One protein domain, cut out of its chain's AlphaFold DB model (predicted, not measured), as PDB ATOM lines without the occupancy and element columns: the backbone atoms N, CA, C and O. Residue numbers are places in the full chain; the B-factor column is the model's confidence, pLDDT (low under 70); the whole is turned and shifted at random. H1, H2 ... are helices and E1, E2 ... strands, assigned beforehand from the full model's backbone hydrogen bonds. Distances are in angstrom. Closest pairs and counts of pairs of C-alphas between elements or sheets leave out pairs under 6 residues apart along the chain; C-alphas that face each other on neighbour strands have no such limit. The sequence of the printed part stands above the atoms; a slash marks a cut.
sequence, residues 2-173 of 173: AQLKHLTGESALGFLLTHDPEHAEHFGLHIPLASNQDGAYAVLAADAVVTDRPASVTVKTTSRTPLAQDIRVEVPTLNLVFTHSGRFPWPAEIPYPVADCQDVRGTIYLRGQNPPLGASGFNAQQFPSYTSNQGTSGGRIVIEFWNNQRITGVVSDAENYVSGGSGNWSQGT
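Overview. This is residues 2 to 173 of the 173 residues of an uncharacterized protein of Paxillus rubicundulus Ve08.2h10 (UniProt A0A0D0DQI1). A closed barrel of eight antiparallel strands makes the body, with the short helix H1 packed on its outside along E4 and E7, and the second helix, H2, off the barrel beyond H1. Long loops reach away from the barrel: residues 27 to 49 on the side of the helices, and residues 88 to 100 and 128 to 139 elsewhere. The printed part has 172 residues, with two named helices followed by eight named strands, and round the ring run E1, E2, E3, E8, E5, E6, E7, E4 and back to E1. The class is mostly strand, and the whole is compact, with a radius of gyration of the C-alphas of 16.7 A and spans of 53 by 43 by 26 A.

Arrangement. H1, residues 9 to 16, is on the barrel, outside it, at a height over the sheet of 8.3 A. It lies over E4, residues 101 to 111, and E7, residues 151 to 158, and runs along the strands, at 2 degrees to E4 on the local plane. The closest C-alphas of H1 and E4 are those of Gly 9 and Arg 111, 6.3 A apart. H2, residues 21 to 26, is not on the barrel, and H1 and H2 meet only through their link. In both helices every O i to N i+4 pair is within hydrogen-bond range. E1, residues 50 to 64, bends by 70 degrees at residue 53. E1 and E2, residues 67 to 75, form a hairpin at 155 degrees, with N 58 and O 72 at 2.9 A, within hydrogen-bond range like the N and O pairs that follow. E2 and E3, residues 80 to 87, form a hairpin at 177 degrees, with N 82 and O 73 at 2.8 A. E3 and E8, residues 165 to 171, are antiparallel at 150 degrees, with N 83 and O 168 at 2.9 A. E8 and E5, residues 118 to 127, are antiparallel at 121 degrees, with N 120 and O 167 at 2.9 A. E5 and E6, residues 140 to 146, form a hairpin at 154 degrees, with N 144 and O 123 at 2.9 A. E6 and E7 form a hairpin at 163 degrees, with N 143 and O 155 at 2.9 A. E7 and E4 are antiparallel at 145 degrees, with N 109 and O 154 at 2.8 A. E4, which bends by 63 degrees at residue 104, closes the ring beside E1, antiparallel at 140 degrees, with N 55 and O 106 at 2.9 A. E1 E2 E3 and E5 E6 E7 are meanders, each strand the antiparallel neighbour of the one before. E1 E2 E3 E4, E4 E5 E6 E7 and E5 E6 E7 E8 are Greek keys, four strands in a row, three of them a meander and the first the antiparallel neighbour of the fourth.

Along the chain. H1 begins at C-alpha 9 at (338.003, 332.362, 253.817) and is 10.5 A long from first to last C-alpha; H2 measures 8.8 A. E1 is the longest strand by residues, 36.1 A from C-alpha 50 at (340.391, 327.802, 251.317) to C-alpha 64. E2 measures 25.9 A, E3 23.3 A, E4 26.6 A, E5 28.5 A, E6 19.7 A and E7 19.4 A. E8 measures 20.3 A and ends at C-alpha 171 at (361.150, 322.093, 253.338).

Size, cuts and confidence. The C-alphas farthest apart are those of Ala 2 and Thr 65, 53.7 A. The printed part has no cut and ends at the chain's last residue, Thr 173. The links H2 to E1, E3 to E4 and E5 to E6 are long, with 23, 13 and 12 residues. The mean pLDDT of the printed part is 76.3; 48 residues are under 70, among them residues 2 to 7, 36 to 48, 91 to 97, 128 to 139 and 156 to 162.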
ATOM      1  N   ALA A   2     316.711 329.968 247.994       46.81
ATOM      2  CA  ALA A   2     317.528 330.310 249.157       46.81
ATOM      3  C   ALA A   2     318.899 330.792 248.665       46.81
ATOM      4  O   ALA A   2     319.549 330.112 247.877       46.81
ATOM      5  N   GLN A   3     319.301 331.992 249.073       48.09
ATOM      6  CA  GLN A   3     320.617 332.532 248.756       48.09
ATOM      7  C   GLN A   3     321.658 331.752 249.567       48.09
ATOM      8  O   GLN A   3     321.603 331.779 250.799       48.09
ATOM      9  N   LEU A   4     322.571 331.039 248.894       54.25
ATOM     10  CA  LEU A   4     323.702 330.388 249.558       54.25
ATOM     11  C   LEU A   4     324.481 331.441 250.357       54.25
ATOM     12  O   LEU A   4     324.914 332.459 249.811       54.25
ATOM     13  N   LYS A   5     324.658 331.205 251.659       60.16
ATOM     14  CA  LYS A   5     325.531 332.022 252.502       60.16
ATOM     15  C   LYS A   5     326.935 331.434 252.431       60.16
ATOM     16  O   LYS A   5     327.207 330.405 253.040       60.16
ATOM     17  N   HIS A   6     327.811 332.083 251.672       63.59
ATOM     18  CA  HIS A   6     329.221 331.715 251.615       63.59
ATOM     19  C   HIS A   6     329.964 332.319 252.806       63.59
ATOM     20  O   HIS A   6     329.831 333.512 253.090       63.59
ATOM     21  N   LEU A   7     330.752 331.497 253.495       64.38
ATOM     22  CA  LEU A   7     331.704 331.992 254.480       64.38
ATOM     23  C   LEU A   7     332.857 332.699 253.753       64.38
ATOM     24  O   LEU A   7     333.296 332.259 252.691       64.38
ATOM     25  N   THR A   8     333.371 333.785 254.336       72.25
ATOM     26  CA  THR A   8     334.680 334.311 253.916       72.25
ATOM     27  C   THR A   8     335.755 333.261 254.211       72.25
ATOM     28  O   THR A   8     335.567 332.438 255.109       72.25
ATOM     29  N   GLY A   9     336.906 333.301 253.533       70.00
ATOM     30  CA  GLY A   9     338.003 332.362 253.817       70.00
ATOM     31  C   GLY A   9     338.461 332.384 255.286       70.00
ATOM     32  O   GLY A   9     338.899 331.372 255.821       70.00
ATOM     33  N   GLU A  10     338.313 333.522 255.970       72.75
ATOM     34  CA  GLU A  10     338.600 333.656 257.403       72.75
ATOM     35  C   GLU A  10     337.554 332.974 258.277       72.75
ATOM     36  O   GLU A  10     337.890 332.194 259.162       72.75
ATOM     37  N   SER A  11     336.277 333.235 257.996       75.44
ATOM     38  CA  SER A  11     335.164 332.604 258.704       75.44
ATOM     39  C   SER A  11     335.144 331.093 258.470       75.44
ATOM     40  O   SER A  11     334.769 330.349 259.366       75.44
ATOM     41  N   ALA A  12     335.583 330.645 257.294       77.56
ATOM     42  CA  ALA A  12     335.766 329.241 256.964       77.56
ATOM     43  C   ALA A  12     336.872 328.593 257.809       77.56
ATOM     44  O   ALA A  12     336.615 327.570 258.435       77.56
ATOM     45  N   LEU A  13     338.066 329.197 257.897       76.81
ATOM     46  CA  LEU A  13     339.120 328.689 258.786       76.81
ATOM     47  C   LEU A  13     338.678 328.691 260.253       76.81
ATOM     48  O   LEU A  13     338.899 327.704 260.942       76.81
ATOM     49  N   GLY A  14     338.011 329.754 260.710       77.56
ATOM     50  CA  GLY A  14     337.467 329.827 262.066       77.56
ATOM     51  C   GLY A  14     336.416 328.750 262.348       77.56
ATOM     52  O   GLY A  14     336.430 328.152 263.416       77.56
ATOM     53  N   PHE A  15     335.543 328.452 261.384       80.00
ATOM     54  CA  PHE A  15     334.574 327.358 261.489       80.00
ATOM     55  C   PHE A  15     335.270 325.994 261.584       80.00
ATOM     56  O   PHE A  15     334.896 325.164 262.408       80.00
ATOM     57  N   LEU A  16     336.324 325.789 260.788       78.88
ATOM     58  CA  LEU A  16     337.103 324.548 260.762       78.88
ATOM     59  C   LEU A  16     337.868 324.276 262.067       78.88
ATOM     60  O   LEU A  16     338.271 323.140 262.311       78.88
ATOM     61  N   LEU A  17     338.023 325.282 262.940       78.44
ATOM     62  CA  LEU A  17     338.599 325.082 264.271       78.44
ATOM     63  C   LEU A  17     337.712 324.223 265.177       78.44
ATOM     64  O   LEU A  17     338.215 323.517 266.047       78.44
ATOM     65  N   THR A  18     336.393 324.284 264.991       74.62
ATOM     66  CA  THR A  18     335.417 323.626 265.873       74.62
ATOM     67  C   THR A  18     334.549 322.607 265.159       74.62
ATOM     68  O   THR A  18     334.058 321.680 265.796       74.62
ATOM     69  N   HIS A  19     334.419 322.714 263.839       74.75
ATOM     70  CA  HIS A  19     333.584 321.846 263.014       74.75
ATOM     71  C   HIS A  19     334.374 321.282 261.832       74.75
ATOM     72  O   HIS A  19     335.445 321.780 261.495       74.75
ATOM     73  N   ASP A  20     333.896 320.197 261.242       73.19
ATOM     74  CA  ASP A  20     334.436 319.633 260.001       73.19
ATOM     75  C   ASP A  20     333.617 320.137 258.793       73.19
ATOM     76  O   ASP A  20     332.557 320.755 258.969       73.19
ATOM     77  N   PRO A  21     334.101 319.936 257.553       72.50
ATOM     78  CA  PRO A  21     333.340 320.313 256.366       72.50
ATOM     79  C   PRO A  21     331.970 319.629 256.257       72.50
ATOM     80  O   PRO A  21     331.015 320.272 255.824       72.50
ATOM     81  N   GLU A  22     331.843 318.371 256.685       71.38
ATOM     82  CA  GLU A  22     330.590 317.602 256.609       71.38
ATOM     83  C   GLU A  22     329.489 318.225 257.485       71.38
ATOM     84  O   GLU A  22     328.336 318.363 257.068       71.38
ATOM     85  N   HIS A  23     329.846 318.703 258.679       70.19
ATOM     86  CA  HIS A  23     328.963 319.472 259.547       70.19
ATOM     87  C   HIS A  23     328.547 320.798 258.906       70.19
ATOM     88  O   HIS A  23     327.396 321.207 259.064       70.19
ATOM     89  N   ALA A  24     329.439 321.475 258.177       71.50
ATOM     90  CA  ALA A  24     329.073 322.692 257.451       71.50
ATOM     91  C   ALA A  24     327.962 322.400 256.432       71.50
ATOM     92  O   ALA A  24     326.928 323.072 256.439       71.50
ATOM     93  N   GLU A  25     328.142 321.353 255.624       71.12
ATOM     94  CA  GLU A  25     327.169 320.920 254.619       71.12
ATOM     95  C   GLU A  25     325.825 320.546 255.250       71.12
ATOM     96  O   GLU A  25     324.777 320.975 254.762       71.12
ATOM     97  N   HIS A  26     325.843 319.834 256.383       72.38
ATOM     98  CA  HIS A  26     324.634 319.490 257.130       72.38
ATOM     99  C   HIS A  26     323.806 320.726 257.528       72.38
ATOM    100  O   HIS A  26     322.575 320.695 257.477       72.38
ATOM    101  N   PHE A  27     324.464 321.836 257.877       72.31
ATOM    102  CA  PHE A  27     323.810 323.103 258.226       72.31
ATOM    103  C   PHE A  27     323.592 324.048 257.031       72.31
ATOM    104  O   PHE A  27     323.180 325.196 257.220       72.31
ATOM    105  N   GLY A  28     323.847 323.593 255.799       69.56
ATOM    106  CA  GLY A  28     323.727 324.411 254.590       69.56
ATOM    107  C   GLY A  28     324.757 325.545 254.509       69.56
ATOM    108  O   GLY A  28     324.520 326.552 253.835       69.56
ATOM    109  N   LEU A  29     325.879 325.412 255.221       71.31
ATOM    110  CA  LEU A  29     327.028 326.309 255.151       71.31
ATOM    111  C   LEU A  29     328.036 325.752 254.148       71.31
ATOM    112  O   LEU A  29     328.529 324.639 254.289       71.31
ATOM    113  N   HIS A  30     328.382 326.557 253.148       73.25
ATOM    114  CA  HIS A  30     329.345 326.152 252.130       73.25
ATOM    115  C   HIS A  30     330.729 326.704 252.463       73.25
ATOM    116  O   HIS A  30     330.947 327.921 252.438       73.25
ATOM    117  N   ILE A  31     331.665 325.797 252.747       74.94
ATOM    118  CA  ILE A  31     333.087 326.117 252.863       74.94
ATOM    119  C   ILE A  31     333.675 326.172 251.444       74.94
ATOM    120  O   ILE A  31     333.565 325.191 250.708       74.94
ATOM    121  N   PRO A  32     334.296 327.290 251.032       74.50
ATOM    122  CA  PRO A  32     334.848 327.457 249.688       74.50
ATOM    123  C   PRO A  32     336.185 326.712 249.519       74.50
ATOM    124  O   PRO A  32     337.234 327.334 249.338       74.50
ATOM    125  N   LEU A  33     336.146 325.380 249.608       75.50
ATOM    126  CA  LEU A  33     337.304 324.505 249.426       75.50
ATOM    127  C   LEU A  33     337.769 324.504 247.966       75.50
ATOM    128  O   LEU A  33     336.950 324.455 247.046       75.50
ATOM    129  N   ALA A  34     339.084 324.544 247.753       75.25
ATOM    130  CA  ALA A  34     339.685 324.523 246.422       75.25
ATOM    131  C   ALA A  34     339.384 323.213 245.678       75.25
ATOM    132  O   ALA A  34     339.176 323.242 244.466       75.25
ATOM    133  N   SER A  35     339.311 322.085 246.391       72.19
ATOM    134  CA  SER A  35     338.936 320.780 245.826       72.19
ATOM    135  C   SER A  35     337.500 320.708 245.298       72.19
ATOM    136  O   SER A  35     337.220 319.903 244.416       72.19
ATOM    137  N   ASN A  36     336.602 321.576 245.776       66.44
ATOM    138  CA  ASN A  36     335.177 321.560 245.428       66.44
ATOM    139  C   ASN A  36     334.802 322.559 244.314       66.44
ATOM    140  O   ASN A  36     333.617 322.805 244.077       66.44
ATOM    141  N   GLN A  37     335.777 323.159 243.620       63.94
ATOM    142  CA  GLN A  37     335.521 324.209 242.619       63.94
ATOM    143  C   GLN A  37     335.099 323.712 241.220       63.94
ATOM    144  O   GLN A  37     334.876 324.534 240.333       63.94
ATOM    145  N   ASP A  38     334.895 322.409 241.012       53.06
ATOM    146  CA  ASP A  38     334.663 321.820 239.679       53.06
ATOM    147  C   ASP A  38     333.238 321.969 239.098       53.06
ATOM    148  O   ASP A  38     332.895 321.361 238.083       53.06
ATOM    149  N   GLY A  39     332.392 322.839 239.647       51.69
ATOM    150  CA  GLY A  39     331.135 323.180 238.980       51.69
ATOM    151  C   GLY A  39     330.171 323.992 239.831       51.69
ATOM    152  O   GLY A  39     329.909 323.664 240.980       51.69
ATOM    153  N   ALA A  40     329.606 325.040 239.228       47.34
ATOM    154  CA  ALA A  40     328.579 325.951 239.757       47.34
ATOM    155  C   ALA A  40     329.000 326.986 240.821       47.34
ATOM    156  O   ALA A  40     328.250 327.942 241.036       47.34
ATOM    157  N   TYR A  41     330.188 326.894 241.422       50.56
ATOM    158  CA  TYR A  41     330.686 327.960 242.294       50.56
ATOM    159  C   TYR A  41     331.240 329.104 241.442       50.56
ATOM    160  O   TYR A  41     332.286 328.987 240.809       50.56
ATOM    161  N   ALA A  42     330.484 330.205 241.380       47.84
ATOM    162  CA  ALA A  42     330.908 331.452 240.754       47.84
ATOM    163  C   ALA A  42     332.335 331.798 241.191       47.84
ATOM    164  O   ALA A  42     332.642 331.625 242.366       47.84
ATOM    165  N   VAL A  43     333.161 332.284 240.256       52.94
ATOM    166  CA  VAL A  43     334.529 332.790 240.469       52.94
ATOM    167  C   VAL A  43     334.608 333.514 241.816       52.94
ATOM    168  O   VAL A  43     334.226 334.679 241.932       52.94
ATOM    169  N   LEU A  44     335.035 332.797 242.858       57.75
ATOM    170  CA  LEU A  44     335.210 333.382 244.175       57.75
ATOM    171  C   LEU A  44     336.472 334.235 244.110       57.75
ATOM    172  O   LEU A  44     337.446 333.876 243.443       57.75
ATOM    173  N   ALA A  45     336.458 335.378 244.792       55.53
ATOM    174  CA  ALA A  45     337.667 336.169 244.945       55.53
ATOM    175  C   ALA A  45     338.768 335.285 245.564       55.53
ATOM    176  O   ALA A  45     338.493 334.457 246.435       55.53
ATOM    177  N   ALA A  46     340.005 335.406 245.074       59.16
ATOM    178  CA  ALA A  46     341.100 334.497 245.433       59.16
ATOM    179  C   ALA A  46     341.381 334.439 246.951       59.16
ATOM    180  O   ALA A  46     341.919 333.456 247.452       59.16
ATOM    181  N   ASP A  47     341.000 335.476 247.693       58.03
ATOM    182  CA  ASP A  47     341.116 335.605 249.147       58.03
ATOM    183  C   ASP A  47     339.991 334.912 249.941       58.03
ATOM    184  O   ASP A  47     340.104 334.753 251.166       58.03
ATOM    185  N   ALA A  48     338.925 334.496 249.253       61.62
ATOM    186  CA  ALA A  48     337.816 333.728 249.799       61.62
ATOM    187  C   ALA A  48     338.038 332.211 249.701       61.62
ATOM    188  O   ALA A  48     337.360 331.474 250.406       61.62
ATOM    189  N   VAL A  49     338.978 331.743 248.873       73.69
ATOM    190  CA  VAL A  49     339.237 330.310 248.672       73.69
ATOM    191  C   VAL A  49     340.074 329.740 249.817       73.69
ATOM    192  O   VAL A  49     341.127 330.281 250.170       73.69
ATOM    193  N   VAL A  50     339.624 328.615 250.371       78.19
ATOM    194  CA  VAL A  50     340.391 327.802 251.317       78.19
ATOM    195  C   VAL A  50     341.029 326.662 250.540       78.19
ATOM    196  O   VAL A  50     340.342 325.827 249.965       78.19
ATOM    197  N   THR A  51     342.356 326.634 250.491       84.00
ATOM    198  CA  THR A  51     343.080 325.527 249.869       84.00
ATOM    199  C   THR A  51     343.179 324.383 250.859       84.00
ATOM    200  O   THR A  51     343.815 324.523 251.898       84.00
ATOM    201  N   ASP A  52     342.587 323.251 250.526       86.50
ATOM    202  CA  ASP A  52     342.709 322.003 251.260       86.50
ATOM    203  C   ASP A  52     343.757 321.093 250.610       86.50
ATOM    204  O   ASP A  52     343.845 320.981 249.384       86.50
ATOM    205  N   ARG A  53     344.617 320.487 251.430       88.06
ATOM    206  CA  ARG A  53     345.673 319.571 250.983       88.06
ATOM    207  C   ARG A  53     345.758 318.362 251.912       88.06
ATOM    208  O   ARG A  53     345.577 318.527 253.119       88.06
ATOM    209  N   PRO A  54     346.108 317.174 251.393       90.81
ATOM    210  CA  PRO A  54     346.436 316.037 252.242       90.81
ATOM    211  C   PRO A  54     347.581 316.378 253.198       90.81
ATOM    212  O   PRO A  54     348.602 316.931 252.777       90.81
ATOM    213  N   ALA A  55     347.414 316.014 254.466       91.12
ATOM    214  CA  ALA A  55     348.434 316.137 255.496       91.12
ATOM    215  C   ALA A  55     348.529 314.855 256.337       91.12
ATOM    216  O   ALA A  55     347.614 314.028 256.344       91.12
ATOM    217  N   SER A  56     349.636 314.684 257.054       91.62
ATOM    218  CA  SER A  56     349.780 313.642 258.076       91.62
ATOM    219  C   SER A  56     350.286 314.228 259.386       91.62
ATOM    220  O   SER A  56     351.015 315.221 259.391       91.62
ATOM    221  N   VAL A  57     349.892 313.608 260.498       91.38
ATOM    222  CA  VAL A  57     350.297 313.987 261.852       91.38
ATOM    223  C   VAL A  57     350.960 312.804 262.544       91.38
ATOM    224  O   VAL A  57     350.415 311.701 262.594       91.38
ATOM    225  N   THR A  58     352.120 313.077 263.133       91.31
ATOM    226  CA  THR A  58     352.839 312.181 264.035       91.31
ATOM    227  C   THR A  58     353.077 312.910 265.351       91.31
ATOM    228  O   THR A  58     353.560 314.042 265.366       91.31
ATOM    229  N   VAL A  59     352.737 312.263 266.461       90.19
ATOM    230  CA  VAL A  59     352.910 312.779 267.822       90.19
ATOM    231  C   VAL A  59     353.550 311.689 268.656       90.19
ATOM    232  O   VAL A  59     353.039 310.573 268.730       90.19
ATOM    233  N   LYS A  60     354.651 312.024 269.317       92.56
ATOM    234  CA  LYS A  60     355.366 311.117 270.205       92.56
ATOM    235  C   LYS A  60     355.582 311.771 271.555       92.56
ATOM    236  O   LYS A  60     356.262 312.788 271.659       92.56
ATOM    237  N   THR A  61     355.067 311.157 272.605       91.00
ATOM    238  CA  THR A  61     355.271 311.595 273.980       91.00
ATOM    239  C   THR A  61     356.677 311.221 274.440       91.00
ATOM    240  O   THR A  61     357.039 310.048 274.510       91.00
ATOM    241  N   THR A  62     357.486 312.222 274.783       92.94
ATOM    242  CA  THR A  62     358.865 312.041 275.268       92.94
ATOM    243  C   THR A  62     358.970 312.130 276.793       92.94
ATOM    244  O   THR A  62     359.898 311.580 277.381       92.94
ATOM    245  N   SER A  63     358.003 312.769 277.455       90.06
ATOM    246  CA  SER A  63     357.847 312.794 278.915       90.06
ATOM    247  C   SER A  63     356.379 313.017 279.274       90.06
ATOM    248  O   SER A  63     355.689 313.745 278.570       90.06
ATOM    249  N   ARG A  64     355.889 312.429 280.374       84.00
ATOM    250  CA  ARG A  64     354.510 312.641 280.869       84.00
ATOM    251  C   ARG A  64     354.415 313.660 282.005       84.00
ATOM    252  O   ARG A  64     353.346 314.218 282.229       84.00
ATOM    253  N   THR A  65     355.508 313.921 282.723       84.75
ATOM    254  CA  THR A  65     355.502 314.840 283.873       84.75
ATOM    255  C   THR A  65     356.862 315.539 284.025       84.75
ATOM    256  O   THR A  65     357.793 314.938 284.559       84.75
ATOM    257  N   PRO A  66     357.008 316.800 283.566       85.50
ATOM    258  CA  PRO A  66     356.040 317.560 282.763       85.50
ATOM    259  C   PRO A  66     355.823 316.911 281.387       85.50
ATOM    260  O   PRO A  66     356.700 316.179 280.912       85.50
ATOM    261  N   LEU A  67     354.675 317.170 280.751       87.25
ATOM    262  CA  LEU A  67     354.427 316.687 279.393       87.25
ATOM    263  C   LEU A  67     355.479 317.263 278.446       87.25
ATOM    264  O   LEU A  67     355.733 318.468 278.448       87.25
ATOM    265  N   ALA A  68     356.067 316.399 277.633       90.88
ATOM    266  CA  ALA A  68     356.879 316.778 276.494       90.88
ATOM    267  C   ALA A  68     356.513 315.892 275.308       90.88
ATOM    268  O   ALA A  68     356.302 314.688 275.487       90.88
ATOM    269  N   GLN A  69     356.413 316.483 274.120       92.19
ATOM    270  CA  GLN A  69     356.058 315.761 272.901       92.19
ATOM    271  C   GLN A  69     356.908 316.239 271.726       92.19
ATOM    272  O   GLN A  69     357.236 317.421 271.618       92.19
ATOM    273  N   ASP A  70     357.210 315.303 270.836       94.50
ATOM    274  CA  ASP A  70     357.633 315.593 269.476       94.50
ATOM    275  C   ASP A  70     356.387 315.570 268.591       94.50
ATOM    276  O   ASP A  70     355.637 314.592 268.592       94.50
ATOM    277  N   ILE A  71     356.148 316.649 267.851       93.06
ATOM    278  CA  ILE A  71     355.007 316.786 266.943       93.06
ATOM    279  C   ILE A  71     355.557 317.047 265.556       93.06
ATOM    280  O   ILE A  71     356.410 317.917 265.368       93.06
ATOM    281  N   ARG A  72     355.042 316.314 264.579       94.69
ATOM    282  CA  ARG A  72     355.395 316.470 263.179       94.69
ATOM    283  C   ARG A  72     354.139 316.491 262.328       94.69
ATOM    284  O   ARG A  72     353.305 315.598 262.443       94.69
ATOM    285  N   VAL A  73     354.031 317.505 261.476       93.88
ATOM    286  CA  VAL A  73     352.968 317.607 260.473       93.88
ATOM    287  C   VAL A  73     353.595 317.704 259.098       93.88
ATOM    288  O   VAL A  73     354.448 318.559 258.872       93.88
ATOM    289  N   GLU A  74     353.177 316.848 258.176       94.94
ATOM    290  CA  GLU A  74     353.657 316.869 256.795       94.94
ATOM    291  C   GLU A  74     352.569 317.301 255.837       94.94
ATOM    292  O   GLU A  74     351.422 316.878 255.959       94.94
ATOM    293  N   VAL A  75     352.960 318.073 254.827       93.88
ATOM    294  CA  VAL A  75     352.112 318.436 253.692       93.88
ATOM    295  C   VAL A  75     352.884 318.123 252.405       93.88
ATOM    296  O   VAL A  75     353.509 319.018 251.821       93.88
ATOM    297  N   PRO A  76     352.886 316.854 251.949       93.06
ATOM    298  CA  PRO A  76     353.752 316.404 250.859       93.06
ATOM    299  C   PRO A  76     353.557 317.193 249.564       93.06
ATOM    300  O   PRO A  76     354.520 317.545 248.889       93.06
ATOM    301  N   THR A  77     352.313 317.564 249.246       91.25
ATOM    302  CA  THR A  77     351.984 318.322 248.027       91.25
ATOM    303  C   THR A  77     352.594 319.723 247.989       91.25
ATOM    304  O   THR A  77     352.622 320.340 246.929       91.25
ATOM    305  N   LEU A  78     353.027 320.251 249.136       89.69
ATOM    306  CA  LEU A  78     353.667 321.562 249.254       89.69
ATOM    307  C   LEU A  78     355.162 321.460 249.572       89.69
ATOM    308  O   LEU A  78     355.815 322.491 249.709       89.69
ATOM    309  N   ASN A  79     355.689 320.240 249.708       93.94
ATOM    310  CA  ASN A  79     357.013 319.971 250.254       93.94
ATOM    311  C   ASN A  79     357.262 320.704 251.588       93.94
ATOM    312  O   ASN A  79     358.297 321.346 251.768       93.94
ATOM    313  N   LEU A  80     356.296 320.656 252.511       93.88
ATOM    314  CA  LEU A  80     356.386 321.321 253.814       93.88
ATOM    315  C   LEU A  80     356.301 320.326 254.966       93.88
ATOM    316  O   LEU A  80     355.476 319.414 254.955       93.88
ATOM    317  N   VAL A  81     357.123 320.563 255.986       96.19
ATOM    318  CA  VAL A  81     357.105 319.818 257.245       96.19
ATOM    319  C   VAL A  81     357.139 320.807 258.403       96.19
ATOM    320  O   VAL A  81     358.032 321.645 258.479       96.19
ATOM    321  N   PHE A  82     356.178 320.706 259.314       95.50
ATOM    322  CA  PHE A  82     356.224 321.366 260.611       95.50
ATOM    323  C   PHE A  82     356.792 320.411 261.652       95.50
ATOM    324  O   PHE A  82     356.421 319.237 261.688       95.50
ATOM    325  N   THR A  83     357.644 320.928 262.534       96.50
ATOM    326  CA  THR A  83     358.149 320.185 263.690       96.50
ATOM    327  C   THR A  83     358.092 321.010 264.967       96.50
ATOM    328  O   THR A  83     358.382 322.209 264.975       96.50
ATOM    329  N   HIS A  84     357.771 320.339 266.065       94.88
ATOM    330  CA  HIS A  84     357.955 320.814 267.426       94.88
ATOM    331  C   HIS A  84     358.614 319.705 268.248       94.88
ATOM    332  O   HIS A  84     358.271 318.537 268.094       94.88
ATOM    333  N   SER A  85     359.524 320.082 269.142       95.38
ATOM    334  CA  SER A  85     360.008 319.230 270.226       95.38
ATOM    335  C   SER A  85     360.125 320.101 271.464       95.38
ATOM    336  O   SER A  85     360.827 321.118 271.451       95.38
ATOM    337  N   GLY A  86     359.393 319.764 272.519       92.38
ATOM    338  CA  GLY A  86     359.332 320.649 273.669       92.38
ATOM    339  C   GLY A  86     358.417 320.180 274.779       92.38
ATOM    340  O   GLY A  86     357.765 319.142 274.703       92.38
ATOM    341  N   ARG A  87     358.441 320.964 275.858       89.75
ATOM    342  CA  ARG A  87     357.633 320.764 277.060       89.75
ATOM    343  C   ARG A  87     356.389 321.634 277.007       89.75
ATOM    344  O   ARG A  87     356.450 322.761 276.518       89.75
ATOM    345  N   PHE A  88     355.324 321.155 277.633       85.00
ATOM    346  CA  PHE A  88     354.073 321.879 277.766       85.00
ATOM    347  C   PHE A  88     353.713 322.121 279.232       85.00
ATOM    348  O   PHE A  88     353.972 321.262 280.085       85.00
ATOM    349  N   PRO A  89     353.093 323.274 279.540       76.38
ATOM    350  CA  PRO A  89     352.410 323.464 280.808       76.38
ATOM    351  C   PRO A  89     351.195 322.531 280.830       76.38
ATOM    352  O   PRO A  89     350.172 322.797 280.208       76.38
ATOM    353  N   TRP A  90     351.348 321.396 281.507       70.75
ATOM    354  CA  TRP A  90     350.384 320.302 281.502       70.75
ATOM    355  C   TRP A  90     349.958 319.984 282.938       70.75
ATOM    356  O   TRP A  90     350.842 319.762 283.773       70.75
ATOM    357  N   PRO A  91     348.651 320.006 283.263       69.00
ATOM    358  CA  PRO A  91     348.196 319.675 284.605       69.00
ATOM    359  C   PRO A  91     348.594 318.246 284.998       69.00
ATOM    360  O   PRO A  91     348.669 317.350 284.160       69.00
ATOM    361  N   ALA A  92     348.858 318.039 286.291       64.69
ATOM    362  CA  ALA A  92     349.283 316.741 286.820       64.69
ATOM    363  C   ALA A  92     348.181 315.667 286.735       64.69
ATOM    364  O   ALA A  92     348.493 314.484 286.624       64.69
ATOM    365  N   GLU A  93     346.910 316.078 286.752       65.94
ATOM    366  CA  GLU A  93     345.745 315.205 286.611       65.94
ATOM    367  C   GLU A  93     344.871 315.687 285.459       65.94
ATOM    368  O   GLU A  93     344.439 316.842 285.433       65.94
ATOM    369  N   ILE A  94     344.618 314.799 284.497       62.34
ATOM    370  CA  ILE A  94     343.778 315.080 283.333       62.34
ATOM    371  C   ILE A  94     342.905 313.860 283.078       62.34
ATOM    372  O   ILE A  94     343.416 312.739 283.086       62.34
ATOM    373  N   PRO A  95     341.601 314.053 282.829       63.69
ATOM    374  CA  PRO A  95     340.675 312.945 282.622       63.69
ATOM    375  C   PRO A  95     340.872 312.210 281.284       63.69
ATOM    376  O   PRO A  95     340.233 311.184 281.067       63.69
ATOM    377  N   TYR A  96     341.744 312.702 280.396       67.50
ATOM    378  CA  TYR A  96     341.956 312.162 279.052       67.50
ATOM    379  C   TYR A  96     343.409 311.705 278.851       67.50
ATOM    380  O   TYR A  96     344.338 312.458 279.159       67.50
ATOM    381  N   PRO A  97     343.632 310.479 278.345       67.81
ATOM    382  CA  PRO A  97     344.972 309.956 278.129       67.81
ATOM    383  C   PRO A  97     345.658 310.655 276.949       67.81
ATOM    384  O   PRO A  97     345.093 310.765 275.865       67.81
ATOM    385  N   VAL A  98     346.916 311.061 277.145       75.38
ATOM    386  CA  VAL A  98     347.811 311.407 276.033       75.38
ATOM    387  C   VAL A  98     348.154 310.124 275.279       75.38
ATOM    388  O   VAL A  98     348.594 309.144 275.899       75.38
ATOM    389  N   ALA A  99     347.950 310.132 273.965       76.81
ATOM    390  CA  ALA A  99     348.298 309.034 273.080       76.81
ATOM    391  C   ALA A  99     349.535 309.394 272.243       76.81
ATOM    392  O   ALA A  99     349.972 310.541 272.170       76.81
ATOM    393  N   ASP A 100     350.122 308.395 271.604       84.88
ATOM    394  CA  ASP A 100     351.078 308.621 270.528       84.88
ATOM    395  C   ASP A 100     350.367 308.284 269.220       84.88
ATOM    396  O   ASP A 100     349.490 307.418 269.187       84.88
ATOM    397  N   CYS A 101     350.731 308.963 268.140       85.38
ATOM    398  CA  CYS A 101     350.232 308.634 266.815       85.38
ATOM    399  C   CYS A 101     351.356 308.708 265.788       85.38
ATOM    400  O   CYS A 101     352.308 309.475 265.936       85.38
ATOM    401  N   GLN A 102     351.241 307.889 264.748       89.50
ATOM    402  CA  GLN A 102     352.210 307.826 263.669       89.50
ATOM    403  C   GLN A 102     351.477 307.874 262.333       89.50
ATOM    404  O   GLN A 102     350.632 307.025 262.058       89.50
ATOM    405  N   ASP A 103     351.823 308.873 261.527       87.94
ATOM    406  CA  ASP A 103     351.387 309.069 260.146       87.94
ATOM    407  C   ASP A 103     349.860 309.015 259.968       87.94
ATOM    408  O   ASP A 103     349.340 308.519 258.964       87.94
ATOM    409  N   VAL A 104     349.127 309.556 260.946       85.94
ATOM    410  CA  VAL A 104     347.667 309.649 260.877       85.94
ATOM    411  C   VAL A 104     347.302 310.683 259.824       85.94
ATOM    412  O   VAL A 104     347.740 311.831 259.889       85.94
ATOM    413  N   ARG A 105     346.532 310.255 258.823       87.50
ATOM    414  CA  ARG A 105     346.145 311.087 257.683       87.50
ATOM    415  C   ARG A 105     345.033 312.049 258.071       87.50
ATOM    416  O   ARG A 105     344.111 311.665 258.777       87.50
ATOM    417  N   GLY A 106     345.111 313.252 257.528       85.69
ATOM    418  CA  GLY A 106     344.095 314.280 257.659       85.69
ATOM    419  C   GLY A 106     344.198 315.298 256.532       85.69
ATOM    420  O   GLY A 106     344.856 315.069 255.510       85.69
ATOM    421  N   THR A 107     343.574 316.450 256.739       87.19
ATOM    422  CA  THR A 107     343.565 317.547 255.766       87.19
ATOM    423  C   THR A 107     344.085 318.816 256.416       87.19
ATOM    424  O   THR A 107     343.653 319.159 257.515       87.19
ATOM    425  N   ILE A 108     344.995 319.523 255.738       88.31
ATOM    426  CA  ILE A 108     345.356 320.894 256.093       88.31
ATOM    427  C   ILE A 108     344.556 321.882 255.246       88.31
ATOM    428  O   ILE A 108     344.558 321.805 254.018       88.31
ATOM    429  N   TYR A 109     343.907 322.832 255.909       87.38
ATOM    430  CA  TYR A 109     343.166 323.929 255.300       87.38
ATOM    431  C   TYR A 109     343.975 325.219 255.416       87.38
ATOM    432  O   TYR A 109     344.378 325.603 256.513       87.38
ATOM    433  N   LEU A 110     344.220 325.890 254.293       84.38
ATOM    434  CA  LEU A 110     345.091 327.060 254.168       84.38
ATOM    435  C   LEU A 110     344.334 328.227 253.528       84.38
ATOM    436  O   LEU A 110     343.541 328.027 252.609       84.38
ATOM    437  N   ARG A 111     344.630 329.463 253.943       76.31
ATOM    438  CA  ARG A 111     344.095 330.679 253.304       76.31
ATOM    439  C   ARG A 111     345.215 331.538 252.727       76.31
ATOM    440  O   ARG A 111     346.149 331.929 253.427       76.31
ATOM    441  N   GLY A 112     345.054 331.927 251.465       70.94
ATOM    442  CA  GLY A 112     345.915 332.889 250.782       70.94
ATOM    443  C   GLY A 112     347.269 332.309 250.376       70.94
ATOM    444  O   GLY A 112     347.489 332.036 249.203       70.94
ATOM    445  N   GLN A 113     348.191 332.152 251.325       72.62
ATOM    446  CA  GLN A 113     349.549 331.660 251.065       72.62
ATOM    447  C   GLN A 113     349.893 330.517 252.013       72.62
ATOM    448  O   GLN A 113     349.416 330.478 253.146       72.62
ATOM    449  N   ASN A 114     350.774 329.628 251.555       83.44
ATOM    450  CA  ASN A 114     351.336 328.569 252.384       83.44
ATOM    451  C   ASN A 114     352.021 329.151 253.635       83.44
ATOM    452  O   ASN A 114     352.492 330.298 253.595       83.44
ATOM    453  N   PRO A 115     352.132 328.375 254.730       84.88
ATOM    454  CA  PRO A 115     352.909 328.789 255.887       84.88
ATOM    455  C   PRO A 115     354.343 329.162 255.465       84.88
ATOM    456  O   PRO A 115     354.975 328.396 254.729       84.88
ATOM    457  N   PRO A 116     354.864 330.335 255.875       87.12
ATOM    458  CA  PRO A 116     356.247 330.687 255.588       87.12
ATOM    459  C   PRO A 116     357.193 329.743 256.337       87.12
ATOM    460  O   PRO A 116     356.877 329.271 257.430       87.12
ATOM    461  N   LEU A 117     358.372 329.498 255.761       91.12
ATOM    462  CA  LEU A 117     359.423 328.737 256.435       91.12
ATOM    463  C   LEU A 117     359.887 329.459 257.710       91.12
ATOM    464  O   LEU A 117     359.932 330.689 257.760       91.12
ATOM    465  N   GLY A 118     360.293 328.678 258.710       92.38
ATOM    466  CA  GLY A 118     360.758 329.168 260.002       92.38
ATOM    467  C   GLY A 118     359.703 329.067 261.100       92.38
ATOM    468  O   GLY A 118     358.828 328.201 261.065       92.38
ATOM    469  N   ALA A 119     359.831 329.928 262.108       91.12
ATOM    470  CA  ALA A 119     359.063 329.830 263.343       91.12
ATOM    471  C   ALA A 119     357.553 330.037 263.130       91.12
ATOM    472  O   ALA A 119     357.124 330.968 262.446       91.12
ATOM    473  N   SER A 120     356.754 329.201 263.789       91.00
ATOM    474  CA  SER A 120     355.292 329.267 263.813       91.00
ATOM    475  C   SER A 120     354.789 328.978 265.220       91.00
ATOM    476  O   SER A 120     355.271 328.057 265.881       91.00
ATOM    477  N   GLY A 121     353.799 329.742 265.669       89.81
ATOM    478  CA  GLY A 121     352.961 329.333 266.789       89.81
ATOM    479  C   GLY A 121     352.002 328.235 266.344       89.81
ATOM    480  O   GLY A 121     351.683 328.134 265.151       89.81
ATOM    481  N   PHE A 122     351.571 327.408 267.290       91.62
ATOM    482  CA  PHE A 122     350.490 326.462 267.070       91.62
ATOM    483  C   PHE A 122     349.701 326.206 268.354       91.62
ATOM    484  O   PHE A 122     350.221 326.320 269.465       91.62
ATOM    485  N   ASN A 123     348.444 325.823 268.193       86.94
ATOM    486  CA  ASN A 123     347.570 325.365 269.261       86.94
ATOM    487  C   ASN A 123     346.897 324.085 268.793       86.94
ATOM    488  O   ASN A 123     346.714 323.874 267.596       86.94
ATOM    489  N   ALA A 124     346.560 323.226 269.741       84.31
ATOM    490  CA  ALA A 124     345.897 321.975 269.452       84.31
ATOM    491  C   ALA A 124     344.687 321.810 270.366       84.31
ATOM    492  O   ALA A 124     344.738 322.117 271.557       84.31
ATOM    493  N   GLN A 125     343.591 321.346 269.781       78.50
ATOM    494  CA  GLN A 125     342.333 321.084 270.466       78.50
ATOM    495  C   GLN A 125     341.885 319.671 270.133       78.50
ATOM    496  O   GLN A 125     341.936 319.273 268.974       78.50
ATOM    497  N   GLN A 126     341.434 318.922 271.137       75.50
ATOM    498  CA  GLN A 126     340.852 317.599 270.945       75.50
ATOM    499  C   GLN A 126     339.341 317.662 271.163       75.50
ATOM    500  O   GLN A 126     338.863 318.131 272.195       75.50
ATOM    501  N   PHE A 127     338.601 317.119 270.208       73.94
ATOM    502  CA  PHE A 127     337.179 316.849 270.298       73.94
ATOM    503  C   PHE A 127     336.998 315.347 270.550       73.94
ATOM    504  O   PHE A 127     337.481 314.533 269.755       73.94
ATOM    505  N   PRO A 128     336.358 314.944 271.663       62.19
ATOM    506  CA  PRO A 128     336.072 313.540 271.919       62.19
ATOM    507  C   PRO A 128     335.087 313.002 270.874       62.19
ATOM    508  O   PRO A 128     334.301 313.754 270.299       62.19
ATOM    509  N   SER A 129     335.087 311.686 270.652       58.72
ATOM    510  CA  SER A 129     334.029 311.058 269.859       58.72
ATOM    511  C   SER A 129     332.697 311.204 270.602       58.72
ATOM    512  O   SER A 129     332.534 310.687 271.708       58.72
ATOM    513  N   TYR A 130     331.738 311.910 270.004       50.81
ATOM    514  CA  TYR A 130     330.397 312.076 270.577       50.81
ATOM    515  C   TYR A 130     329.466 310.884 270.277       50.81
ATOM    516  O   TYR A 130     328.328 310.856 270.746       50.81
ATOM    517  N   THR A 131     329.933 309.870 269.540       47.41
ATOM    518  CA  THR A 131     329.163 308.678 269.148       47.41
ATOM    519  C   THR A 131     329.634 307.437 269.906       47.41
ATOM    520  O   THR A 131     330.173 306.492 269.337       47.41
ATOM    521  N   SER A 132     329.409 307.403 271.218       47.72
ATOM    522  CA  SER A 132     329.854 306.314 272.101       47.72
ATOM    523  C   SER A 132     329.044 305.006 272.021       47.72
ATOM    524  O   SER A 132     329.226 304.143 272.873       47.72
ATOM    525  N   ASN A 133     328.186 304.794 271.009       42.84
ATOM    526  CA  ASN A 133     327.291 303.622 270.970       42.84
ATOM    527  C   ASN A 133     327.380 302.725 269.722       42.84
ATOM    528  O   ASN A 133     326.702 301.701 269.699       42.84
ATOM    529  N   GLN A 134     328.188 303.038 268.701       41.34
ATOM    530  CA  GLN A 134     328.284 302.188 267.498       41.34
ATOM    531  C   GLN A 134     329.698 302.097 266.911       41.34
ATOM    532  O   GLN A 134     329.899 302.434 265.758       41.34
ATOM    533  N   GLY A 135     330.676 301.608 267.678       38.66
ATOM    534  CA  GLY A 135     331.861 300.914 267.136       38.66
ATOM    535  C   GLY A 135     332.809 301.658 266.176       38.66
ATOM    536  O   GLY A 135     333.828 301.081 265.811       38.66
ATOM    537  N   THR A 136     332.542 302.903 265.789       41.56
ATOM    538  CA  THR A 136     333.440 303.760 265.015       41.56
ATOM    539  C   THR A 136     334.056 304.793 265.949       41.56
ATOM    540  O   THR A 136     333.478 305.826 266.277       41.56
ATOM    541  N   SER A 137     335.250 304.459 266.434       46.38
ATOM    542  CA  SER A 137     336.192 305.371 267.082       46.38
ATOM    543  C   SER A 137     336.477 306.559 266.162       46.38
ATOM    544  O   SER A 137     336.872 306.356 265.016       46.38
ATOM    545  N   GLY A 138     336.275 307.785 266.639       55.59
ATOM    546  CA  GLY A 138     336.483 308.973 265.810       55.59
ATOM    547  C   GLY A 138     336.489 310.260 266.618       55.59
ATOM    548  O   GLY A 138     335.640 311.122 266.415       55.59
ATOM    549  N   GLY A 139     337.389 310.364 267.600       63.06
ATOM    550  CA  GLY A 139     337.768 311.679 268.119       63.06
ATOM    551  C   GLY A 139     338.524 312.473 267.049       63.06
ATOM    552  O   GLY A 139     338.996 311.903 266.068       63.06
ATOM    553  N   ARG A 140     338.658 313.787 267.231       73.50
ATOM    554  CA  ARG A 140     339.315 314.675 266.263       73.50
ATOM    555  C   ARG A 140     340.231 315.661 266.959       73.50
ATOM    556  O   ARG A 140     339.795 316.373 267.855       73.50
ATOM    557  N   ILE A 141     341.472 315.765 266.515       77.62
ATOM    558  CA  ILE A 141     342.353 316.880 266.823       77.62
ATOM    559  C   ILE A 141     342.222 317.902 265.723       77.62
ATOM    560  O   ILE A 141     342.242 317.571 264.536       77.62
ATOM    561  N   VAL A 142     342.186 319.145 266.160       84.50
ATOM    562  CA  VAL A 142     342.416 320.314 265.342       84.50
ATOM    563  C   VAL A 142     343.745 320.925 265.771       84.50
ATOM    564  O   VAL A 142     343.896 321.278 266.940       84.50
ATOM    565  N   ILE A 143     344.706 321.045 264.851       86.25
ATOM    566  CA  ILE A 143     345.935 321.825 265.072       86.25
ATOM    567  C   ILE A 143     345.861 323.087 264.227       86.25
ATOM    568  O   ILE A 143     345.851 323.005 263.001       86.25
ATOM    569  N   GLU A 144     345.832 324.248 264.870       88.75
ATOM    570  CA  GLU A 144     345.898 325.540 264.193       88.75
ATOM    571  C   GLU A 144     347.321 326.096 264.248       88.75
ATOM    572  O   GLU A 144     348.003 326.001 265.268       88.75
ATOM    573  N   PHE A 145     347.764 326.694 263.147       88.94
ATOM    574  CA  PHE A 145     349.074 327.321 263.013       88.94
ATOM    575  C   PHE A 145     348.904 328.813 262.793       88.94
ATOM    576  O   PHE A 145     348.016 329.230 262.050       88.94
ATOM    577  N   TRP A 146     349.774 329.627 263.380       87.50
ATOM    578  CA  TRP A 146     349.802 331.062 263.121       87.50
ATOM    579  C   TRP A 146     351.218 331.620 263.147       87.50
ATOM    580  O   TRP A 146     352.133 331.093 263.782       87.50
ATOM    581  N   ASN A 147     351.383 332.746 262.467       81.12
ATOM    582  CA  ASN A 147     352.541 333.612 262.619       81.12
ATOM    583  C   ASN A 147     352.115 334.917 263.312       81.12
ATOM    584  O   ASN A 147     350.970 335.069 263.732       81.12
ATOM    585  N   ASN A 148     353.016 335.896 263.394       74.62
ATOM    586  CA  ASN A 148     352.727 337.195 264.020       74.62
ATOM    587  C   ASN A 148     351.624 338.016 263.318       74.62
ATOM    588  O   ASN A 148     351.293 339.102 263.780       74.62
ATOM    589  N   GLN A 149     351.107 337.551 262.180       66.88
ATOM    590  CA  GLN A 149     350.195 338.303 261.325       66.88
ATOM    591  C   GLN A 149     348.820 337.639 261.198       66.88
ATOM    592  O   GLN A 149     347.836 338.358 261.044       66.88
ATOM    593  N   ARG A 150     348.734 336.299 261.207       71.00
ATOM    594  CA  ARG A 150     347.484 335.557 260.963       71.00
ATOM    595  C   ARG A 150     347.602 334.061 261.262       71.00
ATOM    596  O   ARG A 150     348.707 333.521 261.318       71.00
ATOM    597  N   ILE A 151     346.450 333.391 261.310       75.62
ATOM    598  CA  ILE A 151     346.344 331.935 261.153       75.62
ATOM    599  C   ILE A 151     346.810 331.555 259.742       75.62
ATOM    600  O   ILE A 151     346.412 332.172 258.751       75.62
ATOM    601  N   THR A 152     347.686 330.560 259.657       74.31
ATOM    602  CA  THR A 152     348.293 330.062 258.421       74.31
ATOM    603  C   THR A 152     347.768 328.693 258.016       74.31
ATOM    604  O   THR A 152     347.857 328.372 256.836       74.31
ATOM    605  N   GLY A 153     347.178 327.918 258.931       74.38
ATOM    606  CA  GLY A 153     346.522 326.667 258.571       74.38
ATOM    607  C   GLY A 153     345.826 325.955 259.723       74.38
ATOM    608  O   GLY A 153     346.075 326.268 260.884       74.38
ATOM    609  N   VAL A 154     344.973 324.991 259.377       77.06
ATOM    610  CA  VAL A 154     344.264 324.112 260.319       77.06
ATOM    611  C   VAL A 154     344.370 322.669 259.838       77.06
ATOM    612  O   VAL A 154     344.016 322.403 258.695       77.06
ATOM    613  N   VAL A 155     344.837 321.749 260.681       76.19
ATOM    614  CA  VAL A 155     344.843 320.301 260.405       76.19
ATOM    615  C   VAL A 155     343.724 319.625 261.178       76.19
ATOM    616  O   VAL A 155     343.654 319.807 262.389       76.19
ATOM    617  N   SER A 156     342.899 318.833 260.491       68.44
ATOM    618  CA  SER A 156     341.808 318.031 261.066       68.44
ATOM    619  C   SER A 156     342.069 316.534 260.856       68.44
ATOM    620  O   SER A 156     342.612 316.172 259.812       68.44
ATOM    621  N   ASP A 157     341.651 315.702 261.823       65.12
ATOM    622  CA  ASP A 157     341.445 314.227 261.743       65.12
ATOM    623  C   ASP A 157     342.466 313.310 262.448       65.12
ATOM    624  O   ASP A 157     342.510 312.108 262.196       65.12
ATOM    625  N   ALA A 158     343.249 313.821 263.404       60.47
ATOM    626  CA  ALA A 158     344.059 312.954 264.276       60.47
ATOM    627  C   ALA A 158     343.323 312.594 265.584       60.47
ATOM    628  O   ALA A 158     342.743 313.469 266.205       60.47
ATOM    629  N   GLU A 159     343.375 311.348 266.066       65.38
ATOM    630  CA  GLU A 159     342.923 311.002 267.427       65.38
ATOM    631  C   GLU A 159     344.122 311.034 268.384       65.38
ATOM    632  O   GLU A 159     344.918 310.099 268.425       65.38
ATOM    633  N   ASN A 160     344.301 312.134 269.117       61.75
ATOM    634  CA  ASN A 160     345.366 312.270 270.110       61.75
ATOM    635  C   ASN A 160     345.118 313.487 271.031       61.75
ATOM    636  O   ASN A 160     344.279 314.336 270.744       61.75
ATOM    637  N   TYR A 161     345.862 313.592 272.126       63.03
ATOM    638  CA  TYR A 161     346.005 314.816 272.892       63.03
ATOM    639  C   TYR A 161     347.330 315.501 272.525       63.03
ATOM    640  O   TYR A 161     348.413 314.933 272.692       63.03
ATOM    641  N   VAL A 162     347.249 316.756 272.084       68.81
ATOM    642  CA  VAL A 162     348.404 317.625 271.830       68.81
ATOM    643  C   VAL A 162     348.165 318.964 272.521       68.81
ATOM    644  O   VAL A 162     347.038 319.452 272.550       68.81
ATOM    645  N   SER A 163     349.211 319.562 273.087       71.75
ATOM    646  CA  SER A 163     349.158 320.923 273.637       71.75
ATOM    647  C   SER A 163     349.788 321.930 272.673       71.75
ATOM    648  O   SER A 163     350.679 321.588 271.900       71.75
ATOM    649  N   GLY A 164     349.333 323.185 272.726       76.75
ATOM    650  CA  GLY A 164     349.874 324.281 271.921       76.75
ATOM    651  C   GLY A 164     351.255 324.766 272.367       76.75
ATOM    652  O   GLY A 164     351.627 324.635 273.534       76.75
ATOM    653  N   GLY A 165     352.004 325.358 271.438       83.06
ATOM    654  CA  GLY A 165     353.357 325.864 271.653       83.06
ATOM    655  C   GLY A 165     353.926 326.582 270.427       83.06
ATOM    656  O   GLY A 165     353.217 327.265 269.690       83.06
ATOM    657  N   SER A 166     355.232 326.436 270.205       87.06
ATOM    658  CA  SER A 166     355.932 326.971 269.032       87.06
ATOM    659  C   SER A 166     356.717 325.881 268.315       87.06
ATOM    660  O   SER A 166     357.284 325.000 268.948       87.06
ATOM    661  N   GLY A 167     356.783 325.935 266.992       90.44
ATOM    662  CA  GLY A 167     357.580 325.016 266.187       90.44
ATOM    663  C   GLY A 167     358.119 325.692 264.938       90.44
ATOM    664  O   GLY A 167     358.122 326.919 264.841       90.44
ATOM    665  N   ASN A 168     358.594 324.893 263.989       93.25
ATOM    666  CA  ASN A 168     359.208 325.395 262.766       93.25
ATOM    667  C   ASN A 168     358.693 324.666 261.533       93.25
ATOM    668  O   ASN A 168     358.649 323.436 261.520       93.25
ATOM    669  N   TRP A 169     358.384 325.434 260.490       93.12
ATOM    670  CA  TRP A 169     358.186 324.939 259.132       93.12
ATOM    671  C   TRP A 169     359.522 324.857 258.392       93.12
ATOM    672  O   TRP A 169     360.287 325.824 258.360       93.12
ATOM    673  N   SER A 170     359.780 323.728 257.745       93.81
ATOM    674  CA  SER A 170     360.915 323.503 256.854       93.81
ATOM    675  C   SER A 170     360.450 322.913 255.523       93.81
ATOM    676  O   SER A 170     359.311 322.465 255.382       93.81
ATOM    677  N   GLN A 171     361.351 322.900 254.540       94.00
ATOM    678  CA  GLN A 171     361.150 322.093 253.338       94.00
ATOM    679  C   GLN A 171     361.165 320.605 253.709       94.00
ATOM    680  O   GLN A 171     361.927 320.194 254.590       94.00
ATOM    681  N   GLY A 172     360.313 319.824 253.049       81.19
ATOM    682  CA  GLY A 172     360.404 318.370 253.044       81.19
ATOM    683  C   GLY A 172     361.679 317.920 252.332       81.19
ATOM    684  O   GLY A 172     362.155 318.584 251.404       81.19
ATOM    685  N   THR A 173     362.260 316.836 252.835       64.06
ATOM    686  CA  THR A 173     363.396 316.125 252.233       64.06
ATOM    687  C   THR A 173     362.916 315.002 251.341       64.06
ATOM    688  O   THR A 173     362.010 314.276 251.810       64.06
TER     689      THR A 173